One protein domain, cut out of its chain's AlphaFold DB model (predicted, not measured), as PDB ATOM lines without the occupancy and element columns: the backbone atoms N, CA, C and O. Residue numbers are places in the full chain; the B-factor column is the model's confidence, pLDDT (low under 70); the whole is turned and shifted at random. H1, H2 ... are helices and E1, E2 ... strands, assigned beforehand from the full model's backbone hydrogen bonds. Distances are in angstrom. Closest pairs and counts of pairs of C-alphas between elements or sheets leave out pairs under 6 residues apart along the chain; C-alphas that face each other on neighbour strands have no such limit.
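Overview. This is residues 60 to 169 of the 179 residues of an uncharacterized protein of Phlebotomus papatasi (UniProt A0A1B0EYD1). A small three-stranded sheet caps one end of a group of four helices, with the long helix H1 through the middle. H4 runs back beside H1, while H2 and H3 cross H1 and touch each other. The 110 printed residues hold four named helices and three strands in the order H1 E1 H2 H3 E2 E3 H4; the antiparallel sheet runs E1, E3, E2. The domain is mostly helix and compact, radius of gyration of the C-alphas 13.7 A, spanning 42 by 25 by 24 A.

Arrangement. Start at inner strand E3, residues 141 to 146, antiparallel to E1, residues 86 to 88, and E2, residues 133 to 138. Within hydrogen-bond range are N 87 and O 144, 2.9 A, and, in the hairpin E2 and E3, N 136 and O 143, 2.9 A. H1, residues 60 to 82, only grazes the sheet with residues 79 to 82. From it, H2, residues 89 to 105, stands at a steep tilt of 60 degrees; they touch, closest C-alphas Val 75 and Ala 96, 6.1 A. H3, residues 117 to 129, touches H1 too, closest C-alphas Tyr 72 and Cys 123, 5.9 A. H4, residues 153 to 167, touches H1 at a shallow tilt of 5 degrees, opposite ways, closest C-alphas Leu 73 and Tyr 160, 6.1 A; it is apart from H2 and H3. Every O i to N i+4 pair is within hydrogen-bond range in H2 and H3, against 14 of 19 in H1 and 9 of 11 in H4.

Along the chain. Find C-alpha 60 at (179.203, 204.527, 170.040); H1 runs 35.1 A from there. H2 covers 24.3 A; H4 covers 20.7 A, ending at (175.662, 205.177, 183.924).

Size, cuts and confidence. The farthest C-alphas, Asn 60 and Gly 139, are 43.8 A apart. The printed part has no cut; H2 to H3 is a long link. pLDDT is under 70 at residues 60 to 63, 108 to 114 and 167 to 169.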
ATOM      1  N   ASN A  60     180.322 205.257 170.637       54.78
ATOM      2  CA  ASN A  60     179.203 204.527 170.040       54.78
ATOM      3  C   ASN A  60     178.625 203.465 170.988       54.78
ATOM      4  O   ASN A  60     177.411 203.301 171.053       54.78
ATOM      5  N   SER A  61     179.467 202.764 171.757       56.62
ATOM      6  CA  SER A  61     178.991 201.787 172.748       56.62
ATOM      7  C   SER A  61     178.213 202.450 173.887       56.62
ATOM      8  O   SER A  61     177.178 201.940 174.307       56.62
ATOM      9  N   ILE A  62     178.654 203.628 174.332       63.94
ATOM     10  CA  ILE A  62     178.007 204.395 175.398       63.94
ATOM     11  C   ILE A  62     176.626 204.892 174.949       63.94
ATOM     12  O   ILE A  62     175.657 204.747 175.695       63.94
ATOM     13  N   ALA A  63     176.500 205.375 173.709       65.75
ATOM     14  CA  ALA A  63     175.218 205.798 173.143       65.75
ATOM     15  C   ALA A  63     174.183 204.655 173.070       65.75
ATOM     16  O   ALA A  63     172.989 204.890 173.227       65.75
ATOM     17  N   ILE A  64     174.632 203.411 172.874       72.06
ATOM     18  CA  ILE A  64     173.758 202.227 172.822       72.06
ATOM     19  C   ILE A  64     173.375 201.744 174.230       72.06
ATOM     20  O   ILE A  64     172.275 201.230 174.439       72.06
ATOM     21  N   LEU A  65     174.267 201.905 175.211       76.69
ATOM     22  CA  LEU A  65     174.045 201.455 176.588       76.69
ATOM     23  C   LEU A  65     173.225 202.446 177.420       76.69
ATOM     24  O   LEU A  65     172.507 202.017 178.325       76.69
ATOM     25  N   ALA A  66     173.281 203.743 177.113       77.31
ATOM     26  CA  ALA A  66     172.549 204.769 177.854       77.31
ATOM     27  C   ALA A  66     171.017 204.526 177.898       77.31
ATOM     28  O   ALA A  66     170.452 204.549 178.998       77.31
ATOM     29  N   PRO A  67     170.327 204.179 176.789       79.75
ATOM     30  CA  PRO A  67     168.905 203.822 176.816       79.75
ATOM     31  C   PRO A  67     168.608 202.590 177.678       79.75
ATOM     32  O   PRO A  67     167.590 202.538 178.375       79.75
ATOM     33  N   ILE A  68     169.508 201.599 177.666       84.38
ATOM     34  CA  ILE A  68     169.378 200.372 178.462       84.38
ATOM     35  C   ILE A  68     169.485 200.713 179.950       84.38
ATOM     36  O   ILE A  68     168.598 200.359 180.726       84.38
ATOM     37  N   ALA A  69     170.525 201.454 180.338       85.44
ATOM     38  CA  ALA A  69     170.736 201.879 181.717       85.44
ATOM     39  C   ALA A  69     169.561 202.725 182.227       85.44
ATOM     40  O   ALA A  69     169.041 202.469 183.312       85.44
ATOM     41  N   ARG A  70     169.069 203.676 181.426       84.62
ATOM     42  CA  ARG A  70     167.928 204.528 181.797       84.62
ATOM     43  C   ARG A  70     166.628 203.738 181.957       84.62
ATOM     44  O   ARG A  70     165.872 203.989 182.898       84.62
ATOM     45  N   THR A  71     166.401 202.753 181.086       87.94
ATOM     46  CA  THR A  71     165.282 201.808 181.216       87.94
ATOM     47  C   THR A  71     165.384 201.062 182.540       87.94
ATOM     48  O   THR A  71     164.415 201.008 183.289       87.94
ATOM     49  N   TYR A  72     166.565 200.533 182.870       91.69
ATOM     50  CA  TYR A  72     166.764 199.739 184.082       91.69
ATOM     51  C   TYR A  72     166.582 200.586 185.341       91.69
ATOM     52  O   TYR A  72     165.888 200.157 186.256       91.69
ATOM     53  N   LEU A  73     167.112 201.813 185.356       90.81
ATOM     54  CA  LEU A  73     166.887 202.768 186.443       90.81
ATOM     55  C   LEU A  73     165.397 203.056 186.642       90.81
ATOM     56  O   LEU A  73     164.929 203.077 187.773       90.81
ATOM     57  N   THR A  74     164.640 203.218 185.554       90.44
ATOM     58  CA  THR A  74     163.188 203.429 185.649       90.44
ATOM     59  C   THR A  74     162.463 202.193 186.169       90.44
ATOM     60  O   THR A  74     161.554 202.322 186.979       90.44
ATOM     61  N   VAL A  75     162.866 200.989 185.750       92.69
ATOM     62  CA  VAL A  75     162.288 199.739 186.267       92.69
ATOM     63  C   VAL A  75     162.562 199.585 187.764       92.69
ATOM     64  O   VAL A  75     161.663 199.181 188.496       92.69
ATOM     65  N   VAL A  76     163.770 199.921 188.222       93.38
ATOM     66  CA  VAL A  76     164.144 199.862 189.646       93.38
ATOM     67  C   VAL A  76     163.370 200.886 190.463       93.38
ATOM     68  O   VAL A  76     162.824 200.537 191.502       93.38
ATOM     69  N   ASP A  77     163.236 202.111 189.966       91.69
ATOM     70  CA  ASP A  77     162.377 203.134 190.568       91.69
ATOM     71  C   ASP A  77     160.923 202.633 190.684       91.69
ATOM     72  O   ASP A  77     160.300 202.704 191.745       91.69
ATOM     73  N   TYR A  78     160.426 201.967 189.637       92.38
ATOM     74  CA  TYR A  78     159.091 201.369 189.603       92.38
ATOM     75  C   TYR A  78     158.894 200.215 190.611       92.38
ATOM     76  O   TYR A  78     157.754 199.910 190.973       92.38
ATOM     77  N   LEU A  79     159.970 199.608 191.142       93.06
ATOM     78  CA  LEU A  79     159.882 198.602 192.211       93.06
ATOM     79  C   LEU A  79     159.294 199.160 193.508       93.06
ATOM     80  O   LEU A  79     158.757 198.381 194.293       93.06
ATOM     81  N   HIS A  80     159.322 200.478 193.733       92.12
ATOM     82  CA  HIS A  80     158.698 201.085 194.914       92.12
ATOM     83  C   HIS A  80     157.212 200.722 195.043       92.12
ATOM     84  O   HIS A  80     156.688 200.632 196.152       92.12
ATOM     85  N   ARG A  81     156.531 200.438 193.924       89.62
ATOM     86  CA  ARG A  81     155.127 199.998 193.918       89.62
ATOM     87  C   ARG A  81     154.921 198.583 194.474       89.62
ATOM     88  O   ARG A  81     153.804 198.242 194.849       89.62
ATOM     89  N   LEU A  82     155.982 197.782 194.550       90.88
ATOM     90  CA  LEU A  82     155.981 196.437 195.131       90.88
ATOM     91  C   LEU A  82     156.324 196.435 196.627       90.88
ATOM     92  O   LEU A  82     156.364 195.370 197.239       90.88
ATOM     93  N   LEU A  83     156.578 197.596 197.243       90.62
ATOM     94  CA  LEU A  83     156.845 197.662 198.679       90.62
ATOM     95  C   LEU A  83     155.640 197.135 199.468       90.62
ATOM     96  O   LEU A  83     154.536 197.677 199.395       90.62
ATOM     97  N   GLY A  84     155.865 196.052 200.211       84.25
ATOM     98  CA  GLY A  84     154.847 195.381 201.020       84.25
ATOM     99  C   GLY A  84     153.774 194.616 200.236       84.25
ATOM    100  O   GLY A  84     152.862 194.089 200.866       84.25
ATOM    101  N   ASN A  85     153.871 194.527 198.905       88.94
ATOM    102  CA  ASN A  85     152.876 193.875 198.052       88.94
ATOM    103  C   ASN A  85     153.535 192.962 197.008       88.94
ATOM    104  O   ASN A  85     154.720 193.071 196.703       88.94
ATOM    105  N   ALA A  86     152.740 192.069 196.426       91.06
ATOM    106  CA  ALA A  86     153.134 191.280 195.268       91.06
ATOM    107  C   ALA A  86     152.236 191.637 194.080       91.06
ATOM    108  O   ALA A  86     151.046 191.901 194.256       91.06
ATOM    109  N   GLN A  87     152.795 191.646 192.873       94.00
ATOM    110  CA  GLN A  87     152.070 192.016 191.658       94.00
ATOM    111  C   GLN A  87     152.368 191.034 190.530       94.00
ATOM    112  O   GLN A  87     153.450 190.457 190.458       94.00
ATOM    113  N   LEU A  88     151.419 190.843 189.615       93.88
ATOM    114  CA  LEU A  88     151.651 190.035 188.423       93.88
ATOM    115  C   LEU A  88     152.764 190.637 187.562       93.88
ATOM    116  O   LEU A  88     152.724 191.823 187.230       93.88
ATOM    117  N   GLU A  89     153.706 189.806 187.113       93.00
ATOM    118  CA  GLU A  89     154.814 190.245 186.253       93.00
ATOM    119  C   GLU A  89     154.291 190.956 184.995       93.00
ATOM    120  O   GLU A  89     154.818 191.987 184.583       93.00
ATOM    121  N   ILE A  90     153.207 190.448 184.402       92.12
ATOM    122  CA  ILE A  90     152.616 191.038 183.197       92.12
ATOM    123  C   ILE A  90     152.046 192.441 183.444       92.12
ATOM    124  O   ILE A  90     152.138 193.303 182.570       92.12
ATOM    125  N   GLU A  91     151.468 192.681 184.619       93.00
ATOM    126  CA  GLU A  91     150.938 193.991 185.000       93.00
ATOM    127  C   GLU A  91     152.069 194.946 185.353       93.00
ATOM    128  O   GLU A  91     152.038 196.108 184.951       93.00
ATOM    129  N   PHE A  92     153.092 194.439 186.041       94.19
ATOM    130  CA  PHE A  92     154.283 195.204 186.371       94.19
ATOM    131  C   PHE A  92     154.980 195.697 185.098       94.19
ATOM    132  O   PHE A  92     155.242 196.889 184.969       94.19
ATOM    133  N   ILE A  93     155.197 194.815 184.115       92.94
ATOM    134  CA  ILE A  93     155.810 195.178 182.829       92.94
ATOM    135  C   ILE A  93     154.973 196.239 182.107       92.94
ATOM    136  O   ILE A  93     155.523 197.228 181.628       92.94
ATOM    137  N   LYS A  94     153.648 196.056 182.024       92.50
ATOM    138  CA  LYS A  94     152.756 197.037 181.386       92.50
ATOM    139  C   LYS A  94     152.845 198.404 182.067       92.50
ATOM    140  O   LYS A  94     152.925 199.416 181.376       92.50
ATOM    141  N   GLY A  95     152.860 198.415 183.396       92.31
ATOM    142  CA  GLY A  95     152.994 199.629 184.192       92.31
ATOM    143  C   GLY A  95     154.343 200.319 183.999       92.31
ATOM    144  O   GLY A  95     154.377 201.514 183.731       92.31
ATOM    145  N   ALA A  96     155.443 199.563 184.016       92.00
ATOM    146  CA  ALA A  96     156.781 200.098 183.773       92.00
ATOM    147  C   ALA A  96     156.917 200.708 182.365       92.00
ATOM    148  O   ALA A  96     157.517 201.767 182.208       92.00
ATOM    149  N   ILE A  97     156.318 200.092 181.336       90.69
ATOM    150  CA  ILE A  97     156.281 200.670 179.980       90.69
ATOM    151  C   ILE A  97     155.504 201.990 179.969       90.69
ATOM    152  O   ILE A  97     155.944 202.948 179.335       90.69
ATOM    153  N   ALA A  98     154.356 202.044 180.646       90.06
ATOM    154  CA  ALA A  98     153.554 203.260 180.727       90.06
ATOM    155  C   ALA A  98     154.310 204.392 181.442       90.06
ATOM    156  O   ALA A  98     154.326 205.511 180.942       90.06
ATOM    157  N   GLU A  99     155.001 204.085 182.541       89.31
ATOM    158  CA  GLU A  99     155.830 205.039 183.289       89.31
ATOM    159  C   GLU A  99     156.974 205.595 182.425       89.31
ATOM    160  O   GLU A  99     157.214 206.799 182.389       89.31
ATOM    161  N   ILE A 100     157.656 204.734 181.664       87.75
ATOM    162  CA  ILE A 100     158.729 205.156 180.753       87.75
ATOM    163  C   ILE A 100     158.192 206.075 179.651       87.75
ATOM    164  O   ILE A 100     158.832 207.075 179.324       87.75
ATOM    165  N   ARG A 101     157.023 205.754 179.087       86.38
ATOM    166  CA  ARG A 101     156.363 206.602 178.083       86.38
ATOM    167  C   ARG A 101     155.954 207.946 178.669       86.38
ATOM    168  O   ARG A 101     156.213 208.965 178.053       86.38
ATOM    169  N   GLN A 102     155.418 207.958 179.884       86.44
ATOM    170  CA  GLN A 102     155.074 209.197 180.573       86.44
ATOM    171  C   GLN A 102     156.312 210.072 180.822       86.44
ATOM    172  O   GLN A 102     156.278 211.272 180.558       86.44
ATOM    173  N   LYS A 103     157.432 209.483 181.264       83.50
ATOM    174  CA  LYS A 103     158.710 210.202 181.420       83.50
ATOM    175  C   LYS A 103     159.247 210.732 180.081       83.50
ATOM    176  O   LYS A 103     159.897 211.774 180.056       83.50
ATOM    177  N   PHE A 104     158.974 210.046 178.973       83.69
ATOM    178  CA  PHE A 104     159.299 210.527 177.628       83.69
ATOM    179  C   PHE A 104     158.413 211.700 177.196       83.69
ATOM    180  O   PHE A 104     158.940 212.723 176.766       83.69
ATOM    181  N   ASP A 105     157.097 211.599 177.383       83.56
ATOM    182  CA  ASP A 105     156.148 212.674 177.062       83.56
ATOM    183  C   ASP A 105     156.455 213.955 177.863       83.56
ATOM    184  O   ASP A 105     156.330 215.067 177.347       83.56
ATOM    185  N   ASN A 106     156.943 213.800 179.098       82.88
ATOM    186  CA  ASN A 106     157.395 214.892 179.964       82.88
ATOM    187  C   ASN A 106     158.789 215.456 179.606       82.88
ATOM    188  O   ASN A 106     159.260 216.363 180.289       82.88
ATOM    189  N   GLN A 107     159.460 214.944 178.566       75.38
ATOM    190  CA  GLN A 107     160.832 215.310 178.165       75.38
ATOM    191  C   GLN A 107     161.922 215.001 179.215       75.38
ATOM    192  O   GLN A 107     163.032 215.521 179.144       75.38
ATOM    193  N   GLU A 108     161.652 214.109 180.172       69.62
ATOM    194  CA  GLU A 108     162.626 213.647 181.181       69.62
ATOM    195  C   GLU A 108     163.477 212.455 180.691       69.62
ATOM    196  O   GLU A 108     164.407 211.986 181.370       69.62
ATOM    197  N   CYS A 109     163.128 211.922 179.518       66.38
ATOM    198  CA  CYS A 109     163.797 210.816 178.853       66.38
ATOM    199  C   CYS A 109     163.755 211.021 177.334       66.38
ATOM    200  O   CYS A 109     162.691 211.262 176.782       66.38
ATOM    201  N   GLU A 110     164.889 210.867 176.649       67.69
ATOM    202  CA  GLU A 110     164.991 211.020 175.187       67.69
ATOM    203  C   GLU A 110     164.681 209.719 174.419       67.69
ATOM    204  O   GLU A 110     164.568 209.720 173.198       67.69
ATOM    205  N   PHE A 111     164.527 208.587 175.122       67.06
ATOM    206  CA  PHE A 111     164.568 207.244 174.519       67.06
ATOM    207  C   PHE A 111     163.274 206.425 174.672       67.06
ATOM    208  O   PHE A 111     163.306 205.199 174.562       67.06
ATOM    209  N   GLY A 112     162.132 207.069 174.929       63.53
ATOM    210  CA  GLY A 112     160.859 206.390 175.219       63.53
ATOM    211  C   GLY A 112     160.394 205.423 174.128       63.53
ATOM    212  O   GLY A 112     159.884 204.345 174.437       63.53
ATOM    213  N   GLU A 113     160.636 205.753 172.857       62.38
ATOM    214  CA  GLU A 113     160.293 204.888 171.718       62.38
ATOM    215  C   GLU A 113     161.179 203.635 171.611       62.38
ATOM    216  O   GLU A 113     160.776 202.636 171.020       62.38
ATOM    217  N   SER A 114     162.375 203.658 172.206       67.44
ATOM    218  CA  SER A 114     163.361 202.573 172.102       67.44
ATOM    219  C   SER A 114     163.168 201.465 173.144       67.44
ATOM    220  O   SER A 114     163.928 200.496 173.162       67.44
ATOM    221  N   VAL A 115     162.169 201.578 174.026       79.69
ATOM    222  CA  VAL A 115     161.965 200.616 175.115       79.69
ATOM    223  C   VAL A 115     161.085 199.450 174.681       79.69
ATOM    224  O   VAL A 115     159.932 199.608 174.282       79.69
ATOM    225  N   SER A 116     161.626 198.240 174.831       85.25
ATOM    226  CA  SER A 116     160.922 196.991 174.544       85.25
ATOM    227  C   SER A 116     160.517 196.243 175.817       85.25
ATOM    228  O   SER A 116     161.157 196.338 176.865       85.25
ATOM    229  N   VAL A 117     159.479 195.408 175.697       89.81
ATOM    230  CA  VAL A 117     159.075 194.439 176.734       89.81
ATOM    231  C   VAL A 117     160.252 193.550 177.151       89.81
ATOM    232  O   VAL A 117     160.407 193.236 178.330       89.81
ATOM    233  N   GLU A 118     161.092 193.151 176.194       90.38
ATOM    234  CA  GLU A 118     162.223 192.257 176.450       90.38
ATOM    235  C   GLU A 118     163.314 192.931 177.290       90.38
ATOM    236  O   GLU A 118     163.886 192.291 178.169       90.38
ATOM    237  N   MET A 119     163.556 194.237 177.115       89.88
ATOM    238  CA  MET A 119     164.493 194.981 177.969       89.88
ATOM    239  C   MET A 119     164.058 194.969 179.436       89.88
ATOM    240  O   MET A 119     164.893 194.751 180.314       89.88
ATOM    241  N   ILE A 120     162.761 195.140 179.706       92.38
ATOM    242  CA  ILE A 120     162.222 195.109 181.075       92.38
ATOM    243  C   ILE A 120     162.307 193.695 181.650       92.38
ATOM    244  O   ILE A 120     162.766 193.524 182.775       92.38
ATOM    245  N   LYS A 121     161.953 192.664 180.874       92.56
ATOM    246  CA  LYS A 121     162.124 191.262 181.297       92.56
ATOM    247  C   LYS A 121     163.581 190.928 181.611       92.56
ATOM    248  O   LYS A 121     163.852 190.227 182.582       92.56
ATOM    249  N   ASN A 122     164.520 191.440 180.820       93.19
ATOM    250  CA  ASN A 122     165.948 191.271 181.072       93.19
ATOM    251  C   ASN A 122     166.389 191.984 182.356       93.19
ATOM    252  O   ASN A 122     167.145 191.403 183.133       93.19
ATOM    253  N   CYS A 123     165.859 193.181 182.624       93.62
ATOM    254  CA  CYS A 123     166.068 193.874 183.894       93.62
ATOM    255  C   CYS A 123     165.533 193.050 185.077       93.62
ATOM    256  O   CYS A 123     166.259 192.803 186.034       93.62
ATOM    257  N   LEU A 124     164.306 192.529 184.984       93.62
ATOM    258  CA  LEU A 124     163.713 191.691 186.031       93.62
ATOM    259  C   LEU A 124     164.532 190.420 186.291       93.62
ATOM    260  O   LEU A 124     164.792 190.095 187.444       93.62
ATOM    261  N   LYS A 125     165.019 189.751 185.240       94.00
ATOM    262  CA  LYS A 125     165.932 188.601 185.376       94.00
ATOM    263  C   LYS A 125     167.255 188.978 186.049       94.00
ATOM    264  O   LYS A 125     167.821 188.166 186.777       94.00
ATOM    265  N   LEU A 126     167.786 190.176 185.792       93.56
ATOM    266  CA  LEU A 126     168.988 190.672 186.471       93.56
ATOM    267  C   LEU A 126     168.722 190.877 187.969       93.56
ATOM    268  O   LEU A 126     169.513 190.429 188.794       93.56
ATOM    269  N   LEU A 127     167.594 191.499 188.311       93.50
ATOM    270  CA  LEU A 127     167.182 191.744 189.694       93.50
ATOM    271  C   LEU A 127     166.886 190.444 190.455       93.50
ATOM    272  O   LEU A 127     167.236 190.327 191.628       93.50
ATOM    273  N   GLU A 128     166.312 189.451 189.780       93.75
ATOM    274  CA  GLU A 128     166.121 188.096 190.305       93.75
ATOM    275  C   GLU A 128     167.470 187.426 190.616       93.75
ATOM    276  O   GLU A 128     167.677 186.915 191.717       93.75
ATOM    277  N   LYS A 129     168.444 187.513 189.696       93.69
ATOM    278  CA  LYS A 129     169.815 187.011 189.922       93.69
ATOM    279  C   LYS A 129     170.530 187.707 191.077       93.69
ATOM    280  O   LYS A 129     171.382 187.098 191.715       93.69
ATOM    281  N   TRP A 130     170.222 188.976 191.328       94.12
ATOM    282  CA  TRP A 130     170.747 189.727 192.470       94.12
ATOM    283  C   TRP A 130     169.952 189.499 193.758       94.12
ATOM    284  O   TRP A 130     170.274 190.100 194.779       94.12
ATOM    285  N   SER A 131     168.926 188.644 193.717       93.00
ATOM    286  CA  SER A 131     168.026 188.375 194.841       93.00
ATOM    287  C   SER A 131     167.333 189.635 195.376       93.00
ATOM    288  O   SER A 131     166.986 189.704 196.554       93.00
ATOM    289  N   VAL A 132     167.117 190.631 194.512       93.56
ATOM    290  CA  VAL A 132     166.331 191.838 194.820       93.56
ATOM    291  C   VAL A 132     164.841 191.527 194.725       93.56
ATOM    292  O   VAL A 132     164.046 191.919 195.577       93.56
ATOM    293  N   VAL A 133     164.476 190.782 193.686       94.06
ATOM    294  CA  VAL A 133     163.105 190.395 193.374       94.06
ATOM    295  C   VAL A 133     162.995 188.879 193.432       94.06
ATOM    296  O   VAL A 133     163.878 188.169 192.952       94.06
ATOM    297  N   GLN A 134     161.897 188.385 193.989       92.94
ATOM    298  CA  GLN A 134     161.506 186.988 193.925       92.94
ATOM    299  C   GLN A 134     160.374 186.829 192.911       92.94
ATOM    300  O   GLN A 134     159.455 187.649 192.846       92.94
ATOM    301  N   VAL A 135     160.455 185.770 192.106       92.44
ATOM    302  CA  VAL A 135     159.405 185.414 191.153       92.44
ATOM    303  C   VAL A 135     158.835 184.055 191.524       92.44
ATOM    304  O   VAL A 135     159.530 183.042 191.483       92.44
ATOM    305  N   GLU A 136     157.551 184.028 191.858       91.50
ATOM    306  CA  GLU A 136     156.820 182.802 192.161       91.50
ATOM    307  C   GLU A 136     155.938 182.425 190.972       91.50
ATOM    308  O   GLU A 136     155.203 183.251 190.434       91.50
ATOM    309  N   CYS A 137     156.022 181.169 190.532       90.12
ATOM    310  CA  CYS A 137     155.182 180.652 189.457       90.12
ATOM    311  C   CYS A 137     154.105 179.745 190.052       90.12
ATOM    312  O   CYS A 137     154.396 178.627 190.479       90.12
ATOM    313  N   ALA A 138     152.861 180.219 190.062       83.88
ATOM    314  CA  ALA A 138     151.709 179.461 190.535       83.88
ATOM    315  C   ALA A 138     150.688 179.340 189.398       83.88
ATOM    316  O   ALA A 138     150.181 180.338 188.891       83.88
ATOM    317  N   GLY A 139     150.411 178.112 188.952       79.81
ATOM    318  CA  GLY A 139     149.394 177.859 187.922       79.81
ATOM    319  C   GLY A 139     149.679 178.508 186.560       79.81
ATOM    320  O   GLY A 139     148.746 178.875 185.855       79.81
ATOM    321  N   GLY A 140     150.954 178.683 186.190       82.75
ATOM    322  CA  GLY A 140     151.357 179.324 184.928       82.75
ATOM    323  C   GLY A 140     151.360 180.856 184.969       82.75
ATOM    324  O   GLY A 140     151.656 181.497 183.962       82.75
ATOM    325  N   VAL A 141     151.071 181.443 186.130       87.38
ATOM    326  CA  VAL A 141     151.112 182.884 186.362       87.38
ATOM    327  C   VAL A 141     152.348 183.222 187.194       87.38
ATOM    328  O   VAL A 141     152.623 182.570 188.200       87.38
ATOM    329  N   ARG A 142     153.103 184.238 186.757       92.56
ATOM    330  CA  ARG A 142     154.310 184.723 187.439       92.56
ATOM    331  C   ARG A 142     153.963 185.924 188.314       92.56
ATOM    332  O   ARG A 142     153.535 186.964 187.806       92.56
ATOM    333  N   LEU A 143     154.138 185.755 189.619       93.00
ATOM    334  CA  LEU A 143     153.962 186.783 190.634       93.00
ATOM    335  C   LEU A 143     155.331 187.329 191.034       93.00
ATOM    336  O   LEU A 143     156.274 186.567 191.228       93.00
ATOM    337  N   LEU A 144     155.428 188.648 191.131       94.19
ATOM    338  CA  LEU A 144     156.643 189.387 191.422       94.19
ATOM    339  C   LEU A 144     156.524 190.027 192.806       94.19
ATOM    340  O   LEU A 144     155.536 190.709 193.087       94.19
ATOM    341  N   SER A 145     157.525 189.831 193.656       93.50
ATOM    342  CA  SER A 145     157.599 190.430 194.993       93.50
ATOM    343  C   SER A 145     159.031 190.844 195.325       93.50
ATOM    344  O   SER A 145     159.995 190.327 194.758       93.50
ATOM    345  N   LEU A 146     159.190 191.807 196.232       93.75
ATOM    346  CA  LEU A 146     160.508 192.172 196.752       93.75
ATOM    347  C   LEU A 146     160.957 191.166 197.810       93.75
ATOM    348  O   LEU A 146     160.163 190.723 198.642       93.75
ATOM    349  N   THR A 147     162.246 190.834 197.812       92.94
ATOM    350  CA  THR A 147     162.820 190.025 198.891       92.94
ATOM    351  C   THR A 147     162.912 190.840 200.181       92.94
ATOM    352  O   THR A 147     162.967 192.069 200.162       92.94
ATOM    353  N   HIS A 148     162.965 190.166 201.333       87.94
ATOM    354  CA  HIS A 148     162.955 190.831 202.642       87.94
ATOM    355  C   HIS A 148     164.069 191.885 202.800       87.94
ATOM    356  O   HIS A 148     163.861 192.906 203.451       87.94
ATOM    357  N   HIS A 149     165.248 191.666 202.211       86.62
ATOM    358  CA  HIS A 149     166.368 192.610 202.300       86.62
ATOM    359  C   HIS A 149     166.114 193.917 201.539       86.62
ATOM    360  O   HIS A 149     166.548 194.975 201.985       86.62
ATOM    361  N   TYR A 150     165.371 193.851 200.433       89.50
ATOM    362  CA  TYR A 150     165.114 194.987 199.545       89.50
ATOM    363  C   TYR A 150     163.677 195.515 199.637       89.50
ATOM    364  O   TYR A 150     163.331 196.473 198.953       89.50
ATOM    365  N   ASN A 151     162.843 194.952 200.520       89.94
ATOM    366  CA  ASN A 151     161.489 195.432 200.811       89.94
ATOM    367  C   ASN A 151     161.494 196.696 201.699       89.94
ATOM    368  O   ASN A 151     160.793 196.794 202.706       89.94
ATOM    369  N   SER A 152     162.344 197.659 201.354       91.56
ATOM    370  CA  SER A 152     162.421 198.986 201.954       91.56
ATOM    371  C   SER A 152     162.904 199.975 200.896       91.56
ATOM    372  O   SER A 152     163.664 199.601 200.003       91.56
ATOM    373  N   SER A 153     162.500 201.243 200.996       91.75
ATOM    374  CA  SER A 153     162.953 202.273 200.047       91.75
ATOM    375  C   SER A 153     164.484 202.401 200.028       91.75
ATOM    376  O   SER A 153     165.069 202.491 198.957       91.75
ATOM    377  N   ALA A 154     165.146 202.276 201.185       91.69
ATOM    378  CA  ALA A 154     166.609 202.287 201.270       91.69
ATOM    379  C   ALA A 154     167.265 201.135 200.485       91.69
ATOM    380  O   ALA A 154     168.276 201.344 199.821       91.69
ATOM    381  N   GLY A 155     166.676 199.934 200.523       91.12
ATOM    382  CA  GLY A 155     167.168 198.799 199.740       91.12
ATOM    383  C   GLY A 155     167.005 199.020 198.235       91.12
ATOM    384  O   GLY A 155     167.915 198.727 197.464       91.12
ATOM    385  N   ILE A 156     165.871 199.579 197.800       92.12
ATOM    386  CA  ILE A 156     165.667 199.911 196.382       92.12
ATOM    387  C   ILE A 156     166.671 200.981 195.928       92.12
ATOM    388  O   ILE A 156     167.249 200.848 194.849       92.12
ATOM    389  N   GLU A 157     166.941 201.984 196.765       92.88
ATOM    390  CA  GLU A 157     167.910 203.046 196.470       92.88
ATOM    391  C   GLU A 157     169.347 202.509 196.339       92.88
ATOM    392  O   GLU A 157     170.097 202.925 195.456       92.88
ATOM    393  N   GLU A 158     169.732 201.514 197.142       93.00
ATOM    394  CA  GLU A 158     171.022 200.828 196.988       93.00
ATOM    395  C   GLU A 158     171.157 200.184 195.598       93.00
ATOM    396  O   GLU A 158     172.178 200.332 194.915       93.00
ATOM    397  N   VAL A 159     170.105 199.499 195.139       92.25
ATOM    398  CA  VAL A 159     170.067 198.888 193.803       92.25
ATOM    399  C   VAL A 159     170.089 199.961 192.715       92.25
ATOM    400  O   VAL A 159     170.783 199.798 191.705       92.25
ATOM    401  N   TYR A 160     169.373 201.065 192.930       92.56
ATOM    402  CA  TYR A 160     169.366 202.210 192.029       92.56
ATOM    403  C   TYR A 160     170.780 202.768 191.849       92.56
ATOM    404  O   TYR A 160     171.273 202.827 190.721       92.56
ATOM    405  N   HIS A 161     171.481 203.074 192.942       90.00
ATOM    406  CA  HIS A 161     172.860 203.560 192.900       90.00
ATOM    407  C   HIS A 161     173.821 202.554 192.266       90.00
ATOM    408  O   HIS A 161     174.704 202.942 191.493       90.00
ATOM    409  N   ARG A 162     173.630 201.254 192.515       90.56
ATOM    410  CA  ARG A 162     174.434 200.201 191.885       90.56
ATOM    411  C   ARG A 162     174.300 200.211 190.363       90.56
ATOM    412  O   ARG A 162     175.300 200.045 189.673       90.56
ATOM    413  N   ILE A 163     173.094 200.411 189.832       87.62
ATOM    414  CA  ILE A 163     172.858 200.516 188.382       87.62
ATOM    415  C   ILE A 163     173.336 201.874 187.855       87.62
ATOM    416  O   ILE A 163     173.938 201.947 186.783       87.62
ATOM    417  N   GLN A 164     173.135 202.943 188.623       85.81
ATOM    418  CA  GLN A 164     173.556 204.295 188.271       85.81
ATOM    419  C   GLN A 164     175.077 204.403 188.129       85.81
ATOM    420  O   GLN A 164     175.542 205.099 187.232       85.81
ATOM    421  N   ALA A 165     175.853 203.662 188.923       82.00
ATOM    422  CA  ALA A 165     177.309 203.606 188.795       82.00
ATOM    423  C   ALA A 165     177.770 203.190 187.384       82.00
ATOM    424  O   ALA A 165     178.767 203.711 186.885       82.00
ATOM    425  N   PHE A 166     177.014 202.327 186.695       73.75
ATOM    426  CA  PHE A 166     177.289 201.966 185.297       73.75
ATOM    427  C   PHE A 166     176.931 203.083 184.307       73.75
ATOM    428  O   PHE A 166     177.488 203.137 183.214       73.75
ATOM    429  N   ASN A 167     176.034 203.992 184.694       66.69
ATOM    430  CA  ASN A 167     175.662 205.177 183.924       66.69
ATOM    431  C   ASN A 167     176.623 206.363 184.169       66.69
ATOM    432  O   ASN A 167     176.712 207.266 183.345       66.69
ATOM    433  N   CYS A 168     177.375 206.373 185.277       51.41
ATOM    434  CA  CYS A 168     178.252 207.477 185.698       51.41
ATOM    435  C   CYS A 168     179.618 207.563 184.990       51.41
ATOM    436  O   CYS A 168     180.447 208.381 185.382       51.41
ATOM    437  N   ILE A 169     179.855 206.844 183.889       50.84
ATOM    438  CA  ILE A 169     181.052 207.045 183.037       50.84
ATOM    439  C   ILE A 169     180.963 208.384 182.243       50.84
ATOM    440  O   ILE A 169     181.730 208.649 181.323       50.84
TER     441      ILE A 169